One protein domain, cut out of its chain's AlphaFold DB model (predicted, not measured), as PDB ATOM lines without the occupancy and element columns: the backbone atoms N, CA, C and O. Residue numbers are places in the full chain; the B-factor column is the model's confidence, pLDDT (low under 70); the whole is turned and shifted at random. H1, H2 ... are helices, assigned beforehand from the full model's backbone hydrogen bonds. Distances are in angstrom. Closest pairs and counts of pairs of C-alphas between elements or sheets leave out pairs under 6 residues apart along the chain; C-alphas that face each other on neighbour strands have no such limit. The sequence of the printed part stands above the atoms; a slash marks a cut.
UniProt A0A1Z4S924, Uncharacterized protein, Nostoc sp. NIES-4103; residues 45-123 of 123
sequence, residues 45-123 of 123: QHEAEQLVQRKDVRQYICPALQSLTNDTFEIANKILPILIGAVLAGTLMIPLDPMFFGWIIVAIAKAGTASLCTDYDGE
ATOM      1  N   GLN A  45     -31.432  34.280  -8.890       82.62
ATOM      2  CA  GLN A  45     -32.392  35.370  -9.001       82.62
ATOM      3  C   GLN A  45     -32.419  35.931 -10.424       82.62
ATOM      4  O   GLN A  45     -33.482  36.005 -11.032       82.62
ATOM      5  N   HIS A  46     -31.260  36.304 -10.971       84.62
ATOM      6  CA  HIS A  46     -31.191  36.904 -12.299       84.62
ATOM      7  C   HIS A  46     -31.670  35.942 -13.393       84.62
ATOM      8  O   HIS A  46     -32.412  36.334 -14.291       84.62
ATOM      9  N   GLU A  47     -31.286  34.669 -13.307       87.12
ATOM     10  CA  GLU A  47     -31.749  33.630 -14.228       87.12
ATOM     11  C   GLU A  47     -33.263  33.401 -14.115       87.12
ATOM     12  O   GLU A  47     -33.935  33.278 -15.138       87.12
ATOM     13  N   ALA A  48     -33.824  33.403 -12.903       86.81
ATOM     14  CA  ALA A  48     -35.263  33.285 -12.683       86.81
ATOM     15  C   ALA A  48     -36.035  34.495 -13.238       86.81
ATOM     16  O   ALA A  48     -37.043  34.318 -13.922       86.81
ATOM     17  N   GLU A  49     -35.538  35.715 -13.012       87.06
ATOM     18  CA  GLU A  49     -36.102  36.953 -13.565       87.06
ATOM     19  C   GLU A  49     -36.085  36.945 -15.099       87.06
ATOM     20  O   GLU A  49     -37.072  37.312 -15.733       87.06
ATOM     21  N   GLN A  50     -35.001  36.476 -15.722       89.25
ATOM     22  CA  GLN A  50     -34.945  36.314 -17.175       89.25
ATOM     23  C   GLN A  50     -35.908  35.232 -17.673       89.25
ATOM     24  O   GLN A  50     -36.560  35.410 -18.703       89.25
ATOM     25  N   LEU A  51     -36.012  34.113 -16.950       88.25
ATOM     26  CA  LEU A  51     -36.865  32.990 -17.321       88.25
ATOM     27  C   LEU A  51     -38.338  33.407 -17.390       88.25
ATOM     28  O   LEU A  51     -38.996  33.120 -18.388       88.25
ATOM     29  N   VAL A  52     -38.841  34.123 -16.378       88.31
ATOM     30  CA  VAL A  52     -40.255  34.545 -16.317       88.31
ATOM     31  C   VAL A  52     -40.628  35.562 -17.396       88.31
ATOM     32  O   VAL A  52     -41.804  35.711 -17.710       88.31
ATOM     33  N   GLN A  53     -39.644  36.235 -17.996       87.19
ATOM     34  CA  GLN A  53     -39.858  37.161 -19.114       87.19
ATOM     35  C   GLN A  53     -39.942  36.452 -20.471       87.19
ATOM     36  O   GLN A  53     -40.390  37.048 -21.454       87.19
ATOM     37  N   ARG A  54     -39.526  35.184 -20.565       87.38
ATOM     38  CA  ARG A  54     -39.590  34.447 -21.829       87.38
ATOM     39  C   ARG A  54     -41.036  34.141 -22.209       87.38
ATOM     40  O   ARG A  54     -41.851  33.749 -21.376       87.38
ATOM     41  N   LYS A  55     -41.342  34.274 -23.502       84.62
ATOM     42  CA  LYS A  55     -42.698  34.073 -24.035       84.62
ATOM     43  C   LYS A  55     -43.235  32.662 -23.790       84.62
ATOM     44  O   LYS A  55     -44.386  32.524 -23.402       84.62
ATOM     45  N   ASP A  56     -42.404  31.643 -23.980       83.31
ATOM     46  CA  ASP A  56     -42.776  30.243 -23.762       83.31
ATOM     47  C   ASP A  56     -43.146  29.980 -22.301       83.31
ATOM     48  O   ASP A  56     -44.171  29.373 -22.024       83.31
ATOM     49  N   VAL A  57     -42.382  30.517 -21.350       85.62
ATOM     50  CA  VAL A  57     -42.682  30.392 -19.916       85.62
ATOM     51  C   VAL A  57     -43.970  31.138 -19.564       85.62
ATOM     52  O   VAL A  57     -44.845  30.567 -18.908       85.62
ATOM     53  N   ARG A  58     -44.122  32.380 -20.049       86.94
ATOM     54  CA  ARG A  58     -45.335  33.193 -19.858       86.94
ATOM     55  C   ARG A  58     -46.591  32.477 -20.349       86.94
ATOM     56  O   ARG A  58     -47.602  32.536 -19.660       86.94
ATOM     57  N   GLN A  59     -46.524  31.747 -21.463       85.56
ATOM     58  CA  GLN A  59     -47.661  30.979 -21.983       85.56
ATOM     59  C   GLN A  59     -48.173  29.900 -21.019       85.56
ATOM     60  O   GLN A  59     -49.368  29.621 -21.011       85.56
ATOM     61  N   TYR A  60     -47.304  29.326 -20.182       83.44
ATOM     62  CA  TYR A  60     -47.708  28.324 -19.192       83.44
ATOM     63  C   TYR A  60     -48.189  28.941 -17.881       83.44
ATOM     64  O   TYR A  60     -49.139  28.441 -17.278       83.44
ATOM     65  N   ILE A  61     -47.541  30.014 -17.420       85.19
ATOM     66  CA  ILE A  61     -47.845  30.597 -16.107       85.19
ATOM     67  C   ILE A  61     -48.991  31.611 -16.170       85.19
ATOM     68  O   ILE A  61     -49.815  31.643 -15.259       85.19
ATOM     69  N   CYS A  62     -49.114  32.398 -17.242       87.75
ATOM     70  CA  CYS A  62     -50.106  33.472 -17.324       87.75
ATOM     71  C   CYS A  62     -51.571  33.016 -17.230       87.75
ATOM     72  O   CYS A  62     -52.314  33.677 -16.503       87.75
ATOM     73  N   PRO A  63     -52.000  31.885 -17.830       85.94
ATOM     74  CA  PRO A  63     -53.356  31.363 -17.629       85.94
ATOM     75  C   PRO A  63     -53.710  31.149 -16.155       85.94
ATOM     76  O   PRO A  63     -54.833  31.403 -15.728       85.94
ATOM     77  N   ALA A  64     -52.738  30.697 -15.362       82.88
ATOM     78  CA  ALA A  64     -52.926  30.469 -13.938       82.88
ATOM     79  C   ALA A  64     -52.806  31.757 -13.115       82.88
ATOM     80  O   ALA A  64     -53.452  31.859 -12.079       82.88
ATOM     81  N   LEU A  65     -52.026  32.741 -13.572       83.31
ATOM     82  CA  LEU A  65     -51.794  34.006 -12.868       83.31
ATOM     83  C   LEU A  65     -52.905  35.048 -13.060       83.31
ATOM     84  O   LEU A  65     -53.053  35.917 -12.206       83.31
ATOM     85  N   GLN A  66     -53.701  34.971 -14.134       75.62
ATOM     86  CA  GLN A  66     -54.753  35.958 -14.445       75.62
ATOM     87  C   GLN A  66     -55.804  36.142 -13.338       75.62
ATOM     88  O   GLN A  66     -56.423  37.199 -13.253       75.62
ATOM     89  N   SER A  67     -56.021  35.124 -12.503       70.25
ATOM     90  CA  SER A  67     -57.014  35.149 -11.419       70.25
ATOM     91  C   SER A  67     -56.407  35.284 -10.020       70.25
ATOM     92  O   SER A  67     -57.149  35.221  -9.041       70.25
ATOM     93  N   LEU A  68     -55.087  35.469  -9.912       77.75
ATOM     94  CA  LEU A  68     -54.372  35.461  -8.634       77.75
ATOM     95  C   LEU A  68     -53.925  36.853  -8.204       77.75
ATOM     96  O   LEU A  68     -53.619  37.726  -9.023       77.75
ATOM     97  N   THR A  69     -53.845  37.033  -6.887       74.44
ATOM     98  CA  THR A  69     -53.234  38.216  -6.285       74.44
ATOM     99  C   THR A  69     -51.703  38.146  -6.379       74.44
ATOM    100  O   THR A  69     -51.132  37.123  -6.757       74.44
ATOM    101  N   ASN A  70     -51.007  39.233  -6.031       77.69
ATOM    102  CA  ASN A  70     -49.536  39.255  -5.969       77.69
ATOM    103  C   ASN A  70     -48.977  38.583  -4.696       77.69
ATOM    104  O   ASN A  70     -47.869  38.906  -4.269       77.69
ATOM    105  N   ASP A  71     -49.736  37.690  -4.057       83.31
ATOM    106  CA  ASP A  71     -49.277  36.951  -2.885       83.31
ATOM    107  C   ASP A  71     -48.333  35.811  -3.287       83.31
ATOM    108  O   ASP A  71     -48.678  34.921  -4.068       83.31
ATOM    109  N   THR A  72     -47.121  35.822  -2.735       82.12
ATOM    110  CA  THR A  72     -46.059  34.882  -3.102       82.12
ATOM    111  C   THR A  72     -46.428  33.426  -2.799       82.12
ATOM    112  O   THR A  72     -46.042  32.531  -3.552       82.12
ATOM    113  N   PHE A  73     -47.196  33.154  -1.739       84.06
ATOM    114  CA  PHE A  73     -47.612  31.790  -1.395       84.06
ATOM    115  C   PHE A  73     -48.762  31.303  -2.269       84.06
ATOM    116  O   PHE A  73     -48.785  30.135  -2.666       84.06
ATOM    117  N   GLU A  74     -49.713  32.176  -2.588       85.94
ATOM    118  CA  GLU A  74     -50.791  31.877  -3.525       85.94
ATOM    119  C   GLU A  74     -50.217  31.550  -4.912       85.94
ATOM    120  O   GLU A  74     -50.548  30.512  -5.499       85.94
ATOM    121  N   ILE A  75     -49.267  32.370  -5.377       86.31
ATOM    122  CA  ILE A  75     -48.516  32.135  -6.612       86.31
ATOM    123  C   ILE A  75     -47.756  30.805  -6.523       86.31
ATOM    124  O   ILE A  75     -47.876  29.989  -7.437       86.31
ATOM    125  N   ALA A  76     -47.026  30.540  -5.431       85.75
ATOM    126  CA  ALA A  76     -46.293  29.285  -5.253       85.75
ATOM    127  C   ALA A  76     -47.213  28.073  -5.422       85.75
ATOM    128  O   ALA A  76     -46.949  27.218  -6.262       85.75
ATOM    129  N   ASN A  77     -48.324  28.021  -4.685       86.62
ATOM    130  CA  ASN A  77     -49.231  26.874  -4.680       86.62
ATOM    131  C   ASN A  77     -49.877  26.600  -6.046       86.62
ATOM    132  O   ASN A  77     -50.167  25.449  -6.373       86.62
ATOM    133  N   LYS A  78     -50.111  27.642  -6.849       87.06
ATOM    134  CA  LYS A  78     -50.733  27.508  -8.173       87.06
ATOM    135  C   LYS A  78     -49.729  27.241  -9.286       87.06
ATOM    136  O   LYS A  78     -50.006  26.428 -10.164       87.06
ATOM    137  N   ILE A  79     -48.572  27.894  -9.248       87.94
ATOM    138  CA  ILE A  79     -47.583  27.850 -10.328       87.94
ATOM    139  C   ILE A  79     -46.626  26.669 -10.192       87.94
ATOM    140  O   ILE A  79     -46.244  26.097 -11.214       87.94
ATOM    141  N   LEU A  80     -46.288  26.231  -8.974       88.12
ATOM    142  CA  LEU A  80     -45.418  25.063  -8.781       88.12
ATOM    143  C   LEU A  80     -45.868  23.820  -9.542       88.12
ATOM    144  O   LEU A  80     -45.053  23.283 -10.288       88.12
ATOM    145  N   PRO A  81     -47.110  23.325  -9.376       86.69
ATOM    146  CA  PRO A  81     -47.523  22.099 -10.052       86.69
ATOM    147  C   PRO A  81     -47.460  22.232 -11.580       86.69
ATOM    148  O   PRO A  81     -47.132  21.259 -12.254       86.69
ATOM    149  N   ILE A  82     -47.696  23.433 -12.122       88.12
ATOM    150  CA  ILE A  82     -47.602  23.712 -13.561       88.12
ATOM    151  C   ILE A  82     -46.147  23.650 -14.026       88.12
ATOM    152  O   ILE A  82     -45.841  22.936 -14.979       88.12
ATOM    153  N   LEU A  83     -45.242  24.358 -13.346       86.62
ATOM    154  CA  LEU A  83     -43.822  24.378 -13.702       86.62
ATOM    155  C   LEU A  83     -43.179  23.000 -13.541       86.62
ATOM    156  O   LEU A  83     -42.476  22.549 -14.440       86.62
ATOM    157  N   ILE A  84     -43.455  22.307 -12.434       86.88
ATOM    158  CA  ILE A  84     -42.971  20.941 -12.202       86.88
ATOM    159  C   ILE A  84     -43.495  20.025 -13.311       86.88
ATOM    160  O   ILE A  84     -42.710  19.316 -13.932       86.88
ATOM    161  N   GLY A  85     -44.794  20.083 -13.621       86.19
ATOM    162  CA  GLY A  85     -45.386  19.299 -14.704       86.19
ATOM    163  C   GLY A  85     -44.740  19.575 -16.063       86.19
ATOM    164  O   GLY A  85     -44.415  18.637 -16.787       86.19
ATOM    165  N   ALA A  86     -44.483  20.843 -16.390       85.44
ATOM    166  CA  ALA A  86     -43.841  21.242 -17.641       85.44
ATOM    167  C   ALA A  86     -42.377  20.780 -17.739       85.44
ATOM    168  O   ALA A  86     -41.925  20.418 -18.827       85.44
ATOM    169  N   VAL A  87     -41.647  20.748 -16.619       87.00
ATOM    170  CA  VAL A  87     -40.284  20.200 -16.565       87.00
ATOM    171  C   VAL A  87     -40.294  18.684 -16.726       87.00
ATOM    172  O   VAL A  87     -39.542  18.147 -17.535       87.00
ATOM    173  N   LEU A  88     -41.185  17.986 -16.014       84.00
ATOM    174  CA  LEU A  88     -41.325  16.531 -16.111       84.00
ATOM    175  C   LEU A  88     -41.764  16.080 -17.512       84.00
ATOM    176  O   LEU A  88     -41.311  15.044 -17.993       84.00
ATOM    177  N   ALA A  89     -42.601  16.871 -18.187       85.38
ATOM    178  CA  ALA A  89     -43.001  16.643 -19.574       85.38
ATOM    179  C   ALA A  89     -41.881  16.941 -20.593       85.38
ATOM    180  O   ALA A  89     -42.035  16.634 -21.774       85.38
ATOM    181  N   GLY A  90     -40.763  17.542 -20.163       83.31
ATOM    182  CA  GLY A  90     -39.660  17.961 -21.032       83.31
ATOM    183  C   GLY A  90     -39.952  19.218 -21.856       83.31
ATOM    184  O   GLY A  90     -39.155  19.588 -22.716       83.31
ATOM    185  N   THR A  91     -41.080  19.878 -21.595       84.38
ATOM    186  CA  THR A  91     -41.526  21.084 -22.299       84.38
ATOM    187  C   THR A  91     -40.728  22.314 -21.875       84.38
ATOM    188  O   THR A  91     -40.399  23.158 -22.703       84.38
ATOM    189  N   LEU A  92     -40.380  22.404 -20.587       82.19
ATOM    190  CA  LEU A  92     -39.490  23.432 -20.056       82.19
ATOM    191  C   LEU A  92     -38.197  22.789 -19.549       82.19
ATOM    192  O   LEU A  92     -38.214  21.936 -18.666       82.19
ATOM    193  N   MET A  93     -37.057  23.229 -20.077       83.19
ATOM    194  CA  MET A  93     -35.744  22.818 -19.573       83.19
ATOM    195  C   MET A  93     -35.302  23.777 -18.470       83.19
ATOM    196  O   MET A  93     -34.673  24.801 -18.736       83.19
ATOM    197  N   ILE A  94     -35.668  23.441 -17.237       83.19
ATOM    198  CA  ILE A  94     -35.346  24.205 -16.032       83.19
ATOM    199  C   ILE A  94     -34.707  23.255 -15.011       83.19
ATOM    200  O   ILE A  94     -35.185  22.124 -14.885       83.19
ATOM    201  N   PRO A  95     -33.656  23.657 -14.272       83.25
ATOM    202  CA  PRO A  95     -33.128  22.831 -13.188       83.25
ATOM    203  C   PRO A  95     -34.203  22.555 -12.124       83.25
ATOM    204  O   PRO A  95     -34.832  23.487 -11.626       83.25
ATOM    205  N   LEU A  96     -34.389  21.278 -11.756       83.25
ATOM    206  CA  LEU A  96     -35.241  20.836 -10.638       83.25
ATOM    207  C   LEU A  96     -34.570  21.143  -9.291       83.25
ATOM    208  O   LEU A  96     -34.247  20.251  -8.511       83.25
ATOM    209  N   ASP A  97     -34.340  22.426  -9.037       85.94
ATOM    210  CA  ASP A  97     -33.751  22.938  -7.809       85.94
ATOM    211  C   ASP A  97     -34.798  23.753  -7.023       85.94
ATOM    212  O   ASP A  97     -35.356  24.714  -7.564       85.94
ATOM    213  N   PRO A  98     -35.092  23.406  -5.756       86.62
ATOM    214  CA  PRO A  98     -36.124  24.096  -4.989       86.62
ATOM    215  C   PRO A  98     -35.865  25.595  -4.783       86.62
ATOM    216  O   PRO A  98     -36.814  26.380  -4.749       86.62
ATOM    217  N   MET A  99     -34.597  26.004  -4.660       87.12
ATOM    218  CA  MET A  99     -34.231  27.415  -4.498       87.12
ATOM    219  C   MET A  99     -34.472  28.192  -5.790       87.12
ATOM    220  O   MET A  99     -34.990  29.306  -5.744       87.12
ATOM    221  N   PHE A 100     -34.157  27.597  -6.940       87.56
ATOM    222  CA  PHE A 100     -34.433  28.193  -8.241       87.56
ATOM    223  C   PHE A 100     -35.935  28.396  -8.464       87.56
ATOM    224  O   PHE A 100     -36.365  29.482  -8.844       87.56
ATOM    225  N   PHE A 101     -36.752  27.390  -8.140       89.75
ATOM    226  CA  PHE A 101     -38.208  27.527  -8.179       89.75
ATOM    227  C   PHE A 101     -38.705  28.611  -7.216       89.75
ATOM    228  O   PHE A 101     -39.555  29.410  -7.599       89.75
ATOM    229  N   GLY A 102     -38.145  28.699  -6.006       87.69
ATOM    230  CA  GLY A 102     -38.468  29.775  -5.070       87.69
ATOM    231  C   GLY A 102     -38.202  31.167  -5.653       87.69
ATOM    232  O   GLY A 102     -39.059  32.046  -5.570       87.69
ATOM    233  N   TRP A 103     -37.064  31.344  -6.328       89.25
ATOM    234  CA  TRP A 103     -36.726  32.589  -7.019       89.25
ATOM    235  C   TRP A 103     -37.663  32.911  -8.185       89.25
ATOM    236  O   TRP A 103     -38.009  34.076  -8.358       89.25
ATOM    237  N   ILE A 104     -38.130  31.911  -8.940       89.31
ATOM    238  CA  ILE A 104     -39.144  32.110  -9.991       89.31
ATOM    239  C   ILE A 104     -40.428  32.686  -9.391       89.31
ATOM    240  O   ILE A 104     -40.951  33.678  -9.894       89.31
ATOM    241  N   ILE A 105     -40.926  32.094  -8.303       90.44
ATOM    242  CA  ILE A 105     -42.153  32.559  -7.646       90.44
ATOM    243  C   ILE A 105     -41.998  33.998  -7.149       90.44
ATOM    244  O   ILE A 105     -42.867  34.834  -7.393       90.44
ATOM    245  N   VAL A 106     -40.876  34.303  -6.495       87.38
ATOM    246  CA  VAL A 106     -40.586  35.656  -6.007       87.38
ATOM    247  C   VAL A 106     -40.464  36.644  -7.168       87.38
ATOM    248  O   VAL A 106     -41.034  37.730  -7.106       87.38
ATOM    249  N   ALA A 107     -39.803  36.268  -8.265       86.69
ATOM    250  CA  ALA A 107     -39.711  37.100  -9.461       86.69
ATOM    251  C   ALA A 107     -41.099  37.415 -10.051       86.69
ATOM    252  O   ALA A 107     -41.360  38.565 -10.407       86.69
ATOM    253  N   ILE A 108     -42.009  36.434 -10.093       87.44
ATOM    254  CA  ILE A 108     -43.403  36.638 -10.524       87.44
ATOM    255  C   ILE A 108     -44.123  37.611  -9.582       87.44
ATOM    256  O   ILE A 108     -44.730  38.575 -10.049       87.44
ATOM    257  N   ALA A 109     -44.032  37.391  -8.268       87.12
ATOM    258  CA  ALA A 109     -44.682  38.237  -7.267       87.12
ATOM    259  C   ALA A 109     -44.193  39.696  -7.343       87.12
ATOM    260  O   ALA A 109     -44.999  40.625  -7.292       87.12
ATOM    261  N   LYS A 110     -42.884  39.905  -7.541       83.50
ATOM    262  CA  LYS A 110     -42.261  41.234  -7.657       83.50
ATOM    263  C   LYS A 110     -42.590  41.944  -8.963       83.50
ATOM    264  O   LYS A 110     -42.812  43.151  -8.951       83.50
ATOM    265  N   ALA A 111     -42.600  41.218 -10.081       83.19
ATOM    266  CA  ALA A 111     -43.022  41.776 -11.363       83.19
ATOM    267  C   ALA A 111     -44.505  42.178 -11.328       83.19
ATOM    268  O   ALA A 111     -44.899  43.153 -11.966       83.19
ATOM    269  N   GLY A 112     -45.302  41.443 -10.549       81.38
ATOM    270  CA  GLY A 112     -46.746  41.566 -10.471       81.38
ATOM    271  C   GLY A 112     -47.416  40.772 -11.589       81.38
ATOM    272  O   GLY A 112     -47.072  40.919 -12.763       81.38
ATOM    273  N   THR A 113     -48.405  39.952 -11.238       79.88
ATOM    274  CA  THR A 113     -49.087  39.028 -12.160       79.88
ATOM    275  C   THR A 113     -49.705  39.755 -13.357       79.88
ATOM    276  O   THR A 113     -49.546  39.327 -14.499       79.88
ATOM    277  N   ALA A 114     -50.329  40.909 -13.113       74.75
ATOM    278  CA  ALA A 114     -50.937  41.740 -14.149       74.75
ATOM    279  C   ALA A 114     -49.905  42.314 -15.136       74.75
ATOM    280  O   ALA A 114     -50.109  42.255 -16.347       74.75
ATOM    281  N   SER A 115     -48.781  42.828 -14.627       78.44
ATOM    282  CA  SER A 115     -47.703  43.408 -15.443       78.44
ATOM    283  C   SER A 115     -47.003  42.331 -16.271       78.44
ATOM    284  O   SER A 115     -46.826  42.469 -17.480       78.44
ATOM    285  N   LEU A 116     -46.690  41.196 -15.639       81.88
ATOM    286  CA  LEU A 116     -46.034  40.072 -16.296       81.88
ATOM    287  C   LEU A 116     -46.896  39.469 -17.413       81.88
ATOM    288  O   LEU A 116     -46.354  38.931 -18.372       81.88
ATOM    289  N   CYS A 117     -48.222  39.559 -17.321       82.94
ATOM    290  CA  CYS A 117     -49.145  38.948 -18.275       82.94
ATOM    291  C   CYS A 117     -49.903  39.958 -19.150       82.94
ATOM    292  O   CYS A 117     -50.861  39.566 -19.808       82.94
ATOM    293  N   THR A 118     -49.465  41.222 -19.216       75.31
ATOM    294  CA  THR A 118     -50.160  42.276 -19.985       75.31
ATOM    295  C   THR A 118     -50.235  41.970 -21.491       75.31
ATOM    296  O   THR A 118     -51.276  42.194 -22.092       75.31
ATOM    297  N   ASP A 119     -49.182  41.393 -22.083       67.81
ATOM    298  CA  ASP A 119     -49.156  40.980 -23.508       67.81
ATOM    299  C   ASP A 119     -49.463  39.486 -23.724       67.81
ATOM    300  O   ASP A 119     -49.038  38.891 -24.716       67.81
ATOM    301  N   TYR A 120     -50.083  38.824 -22.745       66.94
ATOM    302  CA  TYR A 120     -50.523  37.447 -22.935       66.94
ATOM    303  C   TYR A 120     -51.889  37.445 -23.634       66.94
ATOM    304  O   TYR A 120     -52.931  37.420 -22.980       66.94
ATOM    305  N   ASP A 121     -51.870  37.469 -24.967       56.41
ATOM    306  CA  ASP A 121     -53.014  37.097 -25.799       56.41
ATOM    307  C   ASP A 121     -53.134  35.568 -25.754       56.41
ATOM    308  O   ASP A 121     -52.368  34.842 -26.389       56.41
ATOM    309  N   GLY A 122     -54.022  35.067 -24.895       55.38
ATOM    310  CA  GLY A 122     -54.321  33.640 -24.761       55.38
ATOM    311  C   GLY A 122     -55.103  33.103 -25.959       55.38
ATOM    312  O   GLY A 122     -56.257  32.713 -25.793       55.38
ATOM    313  N   GLU A 123     -54.492  33.141 -27.145       41.84
ATOM    314  CA  GLU A 123     -54.998  32.516 -28.376       41.84
ATOM    315  C   GLU A 123     -54.806  30.993 -28.386       41.84
ATOM    316  O   GLU A 123     -53.700  30.512 -28.032       41.84
TER     317      GLU A 123
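What this domain is: This is residues 45 to 123 of the 123 residues of an uncharacterized protein of Nostoc sp. NIES-4103 (UniProt A0A1Z4S924). Four crossed helices, H1, H4, H3 and H2, make a compact ring, loose between H2 and H1, with short H5 packed on H2. The 79 printed residues have five named helices, H1 to H5 along the chain, all helix. The radius of gyration of the C-alphas is 11.3 A and the spans are 27 by 26 by 22 A.

How they stand to each other: H1, residues 45 to 53, touches H4, residues 98 to 111, at a steep tilt of 59 degrees; the closest C-alphas, Ala 48 and Ile 104, are 4.9 A apart. H2, residues 55 to 65, touches H3, residues 72 to 88, closest at C-alphas 61 and 79, 6.4 A. H3 touches H4, closest at C-alphas 72 and 109, 5.5 A. In H4 every O i to N i+4 pair is within hydrogen-bond range; H1 has 4 of 5, H2 4 of 7, H3 11 of 13.

Where its parts are: H1 begins at C-alpha 45 (-32.392, 35.370, -9.001). H3 is 23.0 A long and H4 20.0 A. H5, residues 113 to 116, ends at C-alpha 116 (-46.034, 40.072, -16.296).

The domain as a whole: The printed part has no cut and no long link. Residues 119 to 123 have pLDDT under 70.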